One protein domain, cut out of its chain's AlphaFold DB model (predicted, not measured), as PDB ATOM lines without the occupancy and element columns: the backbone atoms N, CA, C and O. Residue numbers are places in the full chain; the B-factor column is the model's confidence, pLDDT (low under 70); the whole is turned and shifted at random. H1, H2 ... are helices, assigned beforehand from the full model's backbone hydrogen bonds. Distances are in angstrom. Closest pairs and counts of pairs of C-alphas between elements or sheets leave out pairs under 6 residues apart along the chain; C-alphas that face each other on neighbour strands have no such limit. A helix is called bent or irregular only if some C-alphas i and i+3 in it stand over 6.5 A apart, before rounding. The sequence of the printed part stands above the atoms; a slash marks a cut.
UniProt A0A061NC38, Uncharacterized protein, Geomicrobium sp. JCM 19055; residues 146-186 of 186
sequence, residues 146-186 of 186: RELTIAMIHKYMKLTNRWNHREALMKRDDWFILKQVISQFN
ATOM      1  N   ARG A 146      27.329  36.935  35.092       97.62
ATOM      2  CA  ARG A 146      26.923  36.081  33.970       97.62
ATOM      3  C   ARG A 146      27.728  36.416  32.716       97.62
ATOM      4  O   ARG A 146      28.093  35.523  31.960       97.62
ATOM      5  N   GLU A 147      28.014  37.689  32.511       98.19
ATOM      6  CA  GLU A 147      28.795  38.222  31.404       98.19
ATOM      7  C   GLU A 147      30.228  37.687  31.444       98.19
ATOM      8  O   GLU A 147      30.705  37.183  30.429       98.19
ATOM      9  N   LEU A 148      30.863  37.672  32.623       97.75
ATOM     10  CA  LEU A 148      32.166  37.032  32.814       97.75
ATOM     11  C   LEU A 148      32.108  35.533  32.508       97.75
ATOM     12  O   LEU A 148      32.970  35.012  31.806       97.75
ATOM     13  N   THR A 149      31.056  34.845  32.965       96.75
ATOM     14  CA  THR A 149      30.847  33.422  32.649       96.75
ATOM     15  C   THR A 149      30.806  33.191  31.136       96.75
ATOM     16  O   THR A 149      31.481  32.305  30.616       96.75
ATOM     17  N   ILE A 150      30.034  34.005  30.410       97.62
ATOM     18  CA  ILE A 150      29.917  33.925  28.949       97.62
ATOM     19  C   ILE A 150      31.261  34.244  28.281       97.62
ATOM     20  O   ILE A 150      31.657  33.531  27.359       97.62
ATOM     21  N   ALA A 151      31.975  35.273  28.744       96.69
ATOM     22  CA  ALA A 151      33.277  35.663  28.212       96.69
ATOM     23  C   ALA A 151      34.321  34.544  28.374       96.69
ATOM     24  O   ALA A 151      34.987  34.184  27.401       96.69
ATOM     25  N   MET A 152      34.401  33.932  29.560       95.69
ATOM     26  CA  MET A 152      35.275  32.785  29.833       95.69
ATOM     27  C   MET A 152      34.936  31.590  28.934       95.69
ATOM     28  O   MET A 152      35.830  31.014  28.313       95.69
ATOM     29  N   ILE A 153      33.648  31.251  28.794       94.62
ATOM     30  CA  ILE A 153      33.217  30.182  27.884       94.62
ATOM     31  C   ILE A 153      33.642  30.514  26.453       94.62
ATOM     32  O   ILE A 153      34.272  29.683  25.811       94.62
ATOM     33  N   HIS A 154      33.367  31.711  25.938       93.25
ATOM     34  CA  HIS A 154      33.728  32.061  24.564       93.25
ATOM     35  C   HIS A 154      35.238  32.037  24.304       93.25
ATOM     36  O   HIS A 154      35.651  31.591  23.230       93.25
ATOM     37  N   LYS A 155      36.063  32.464  25.269       90.19
ATOM     38  CA  LYS A 155      37.524  32.425  25.135       90.19
ATOM     39  C   LYS A 155      38.062  30.996  25.100       90.19
ATOM     40  O   LYS A 155      38.906  30.692  24.260       90.19
ATOM     41  N   TYR A 156      37.555  30.115  25.964       86.62
ATOM     42  CA  TYR A 156      38.130  28.780  26.169       86.62
ATOM     43  C   TYR A 156      37.324  27.623  25.547       86.62
ATOM     44  O   TYR A 156      37.797  26.489  25.538       86.62
ATOM     45  N   MET A 157      36.144  27.867  24.955       87.19
ATOM     46  CA  MET A 157      35.314  26.817  24.329       87.19
ATOM     47  C   MET A 157      35.972  26.179  23.101       87.19
ATOM     48  O   MET A 157      35.668  25.042  22.743       87.19
ATOM     49  N   LYS A 158      36.849  26.919  22.418       77.00
ATOM     50  CA  LYS A 158      37.586  26.419  21.262       77.00
ATOM     51  C   LYS A 158      38.910  25.846  21.744       77.00
ATOM     52  O   LYS A 158      39.895  26.563  21.859       77.00
ATOM     53  N   LEU A 159      38.963  24.527  21.915       66.69
ATOM     54  CA  LEU A 159      40.216  23.787  22.118       66.69
ATOM     55  C   LEU A 159      41.066  23.750  20.830       66.69
ATOM     56  O   LEU A 159      41.657  22.737  20.503       66.69
ATOM     57  N   THR A 160      41.112  24.816  20.026       61.16
ATOM     58  CA  THR A 160      41.688  24.820  18.666       61.16
ATOM     59  C   THR A 160      43.221  24.856  18.627       61.16
ATOM     60  O   THR A 160      43.800  25.208  17.604       61.16
ATOM     61  N   ASN A 161      43.898  24.506  19.721       63.78
ATOM     62  CA  ASN A 161      45.356  24.534  19.836       63.78
ATOM     63  C   ASN A 161      45.974  23.129  19.652       63.78
ATOM     64  O   ASN A 161      45.309  22.155  19.287       63.78
ATOM     65  N   ARG A 162      47.281  23.019  19.925       67.19
ATOM     66  CA  ARG A 162      48.049  21.766  19.850       67.19
ATOM     67  C   ARG A 162      47.485  20.638  20.734       67.19
ATOM     68  O   ARG A 162      47.775  19.475  20.459       67.19
ATOM     69  N   TRP A 163      46.635  20.946  21.719       76.25
ATOM     70  CA  TRP A 163      45.938  19.956  22.548       76.25
ATOM     71  C   TRP A 163      45.065  18.997  21.733       76.25
ATOM     72  O   TRP A 163      44.985  17.810  22.061       76.25
ATOM     73  N   ASN A 164      44.458  19.466  20.635       80.81
ATOM     74  CA  ASN A 164      43.673  18.612  19.735       80.81
ATOM     75  C   ASN A 164      44.514  17.511  19.084       80.81
ATOM     76  O   ASN A 164      43.995  16.452  18.745       80.81
ATOM     77  N   HIS A 165      45.818  17.737  18.927       84.38
ATOM     78  CA  HIS A 165      46.720  16.769  18.316       84.38
ATOM     79  C   HIS A 165      47.340  15.805  19.327       84.38
ATOM     80  O   HIS A 165      48.026  14.881  18.897       84.38
ATOM     81  N   ARG A 166      47.096  15.948  20.640       89.56
ATOM     82  CA  ARG A 166      47.759  15.129  21.675       89.56
ATOM     83  C   ARG A 166      47.596  13.624  21.442       89.56
ATOM     84  O   ARG A 166      48.551  12.877  21.599       89.56
ATOM     85  N   GLU A 167      46.418  13.184  20.998       89.19
ATOM     86  CA  GLU A 167      46.161  11.768  20.718       89.19
ATOM     87  C   GLU A 167      46.929  11.281  19.487       89.19
ATOM     88  O   GLU A 167      47.417  10.153  19.471       89.19
ATOM     89  N   ALA A 168      47.064  12.125  18.460       90.75
ATOM     90  CA  ALA A 168      47.864  11.811  17.282       90.75
ATOM     91  C   ALA A 168      49.363  11.787  17.615       90.75
ATOM     92  O   ALA A 168      50.055  10.882  17.160       90.75
ATOM     93  N   LEU A 169      49.840  12.732  18.434       92.00
ATOM     94  CA  LEU A 169      51.223  12.785  18.917       92.00
ATOM     95  C   LEU A 169      51.559  11.549  19.761       92.00
ATOM     96  O   LEU A 169      52.590  10.924  19.546       92.00
ATOM     97  N   MET A 170      50.654  11.145  20.655       92.75
ATOM     98  CA  MET A 170      50.800   9.930  21.460       92.75
ATOM     99  C   MET A 170      50.834   8.664  20.594       92.75
ATOM    100  O   MET A 170      51.648   7.790  20.839       92.75
ATOM    101  N   LYS A 171      49.982   8.557  19.564       95.62
ATOM    102  CA  LYS A 171      49.953   7.389  18.658       95.62
ATOM    103  C   LYS A 171      51.178   7.275  17.746       95.62
ATOM    104  O   LYS A 171      51.394   6.211  17.177       95.62
ATOM    105  N   ARG A 172      51.904   8.371  17.532       95.50
ATOM    106  CA  ARG A 172      53.097   8.439  16.670       95.50
ATOM    107  C   ARG A 172      54.401   8.392  17.459       95.50
ATOM    108  O   ARG A 172      55.455   8.496  16.847       95.50
ATOM    109  N   ASP A 173      54.320   8.262  18.782       96.38
ATOM    110  CA  ASP A 173      55.467   8.320  19.684       96.38
ATOM    111  C   ASP A 173      56.250   9.651  19.580       96.38
ATOM    112  O   ASP A 173      57.454   9.715  19.839       96.38
ATOM    113  N   ASP A 174      55.560  10.752  19.244       94.31
ATOM    114  CA  ASP A 174      56.129  12.106  19.144       94.31
ATOM    115  C   ASP A 174      56.313  12.729  20.545       94.31
ATOM    116  O   ASP A 174      55.781  13.796  20.871       94.31
ATOM    117  N   TRP A 175      57.061  12.045  21.414       93.56
ATOM    118  CA  TRP A 175      57.105  12.302  22.858       93.56
ATOM    119  C   TRP A 175      57.553  13.710  23.237       93.56
ATOM    120  O   TRP A 175      57.016  14.288  24.178       93.56
ATOM    121  N   PHE A 176      58.510  14.292  22.513       92.56
ATOM    122  CA  PHE A 176      59.005  15.637  22.820       92.56
ATOM    123  C   PHE A 176      57.979  16.724  22.491       92.56
ATOM    124  O   PHE A 176      57.829  17.678  23.254       92.56
ATOM    125  N   ILE A 177      57.235  16.553  21.396       88.81
ATOM    126  CA  ILE A 177      56.161  17.476  21.023       88.81
ATOM    127  C   ILE A 177      54.978  17.273  21.971       88.81
ATOM    128  O   ILE A 177      54.420  18.253  22.455       88.81
ATOM    129  N   LEU A 178      54.634  16.024  22.308       89.38
ATOM    130  CA  LEU A 178      53.598  15.733  23.298       89.38
ATOM    131  C   LEU A 178      53.938  16.344  24.663       89.38
ATOM    132  O   LEU A 178      53.092  17.011  25.252       89.38
ATOM    133  N   LYS A 179      55.186  16.186  25.128       89.69
ATOM    134  CA  LYS A 179      55.686  16.826  26.350       89.69
ATOM    135  C   LYS A 179      55.468  18.334  26.281       89.69
ATOM    136  O   LYS A 179      54.883  18.880  27.204       89.69
ATOM    137  N   GLN A 180      55.874  18.983  25.188       86.75
ATOM    138  CA  GLN A 180      55.690  20.425  25.013       86.75
ATOM    139  C   GLN A 180      54.210  20.837  25.049       86.75
ATOM    140  O   GLN A 180      53.886  21.864  25.627       86.75
ATOM    141  N   VAL A 181      53.308  20.048  24.458       85.88
ATOM    142  CA  VAL A 181      51.859  20.319  24.479       85.88
ATOM    143  C   VAL A 181      51.267  20.196  25.882       85.88
ATOM    144  O   VAL A 181      50.353  20.941  26.211       85.88
ATOM    145  N   ILE A 182      51.769  19.268  26.698       85.00
ATOM    146  CA  ILE A 182      51.302  19.058  28.077       85.00
ATOM    147  C   ILE A 182      51.939  20.071  29.041       85.00
ATOM    148  O   ILE A 182      51.322  20.435  30.033       85.00
ATOM    149  N   SER A 183      53.162  20.526  28.757       80.56
ATOM    150  CA  SER A 183      53.915  21.437  29.626       80.56
ATOM    151  C   SER A 183      53.735  22.921  29.295       80.56
ATOM    152  O   SER A 183      54.321  23.754  29.977       80.56
ATOM    153  N   GLN A 184      53.017  23.271  28.224       65.88
ATOM    154  CA  GLN A 184      52.690  24.661  27.906       65.88
ATOM    155  C   GLN A 184      51.448  25.081  28.693       65.88
ATOM    156  O   GLN A 184      50.337  24.661  28.371       65.88
ATOM    157  N   PHE A 185      51.644  25.925  29.705       49.84
ATOM    158  CA  PHE A 185      50.575  26.774  30.221       49.84
ATOM    159  C   PHE A 185      50.365  27.906  29.203       49.84
ATOM    160  O   PHE A 185      51.335  28.502  28.733       49.84
ATOM    161  N   ASN A 186      49.120  28.080  28.763       44.03
ATOM    162  CA  ASN A 186      48.691  29.103  27.805       44.03
ATOM    163  C   ASN A 186      48.150  30.320  28.544       44.03
ATOM    164  O   ASN A 186      47.347  30.077  29.474       44.03
TER     165      ASN A 186
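Overview. This is residues 146 to 186 of the 186 residues of an uncharacterized protein of Geomicrobium sp. JCM 19055 (UniProt A0A061NC38). A helical hairpin of H2 and H3 forms a small head, and the first helix, H1, sticks out from it as an arm with residues 146 to 160 standing free. The arm gives the shape its length, and the C-alphas span 42 by 16 by 9 A. The printed part has 41 residues with three named helices, in the order H1, H2, H3, and no named strand; the class is all helix. The whole is only just loose, close to extended, with a radius of gyration of the C-alphas of 13.5 A.

Along the chain. H1 holds residues 146 to 156 and measures 15.5 A from first to last C-alpha, beginning at C-alpha 146 at (26.923, 36.081, 33.970). H2 holds residues 162 to 171 and measures 14.6 A. It is irregular: C-alphas 164 and 167 are 7.3 A apart. H3 holds residues 175 to 183, measures 11.8 A, and ends at C-alpha 183 at (53.915, 21.437, 29.626).

Arrangement. H1 is apart from H2 and from H3. H2 and H3 touch, and their closest C-alphas are those of Leu 169 and Leu 178, 5.8 A apart. They form a helical hairpin, running opposite ways at a shallow tilt of 34 degrees, only just short of steep. In H1 and H3 every O i to N i+4 pair is within hydrogen-bond range; in H2 it is 3 of 6, beside 5 of 7 O i to N i+3 pairs.

Size, cuts and confidence. The two C-alphas farthest apart are those of Arg 146 and Asp 173, at 42.3 A. The printed part has no cut and ends at residue 186, the chain's last residue. The links from H1 to H2 and from H2 to H3 are both tight. The mean pLDDT of the printed part is 85.3, and the values under 70 are at residues 159 to 162 and 184 to 186, of which 162 belongs to H2.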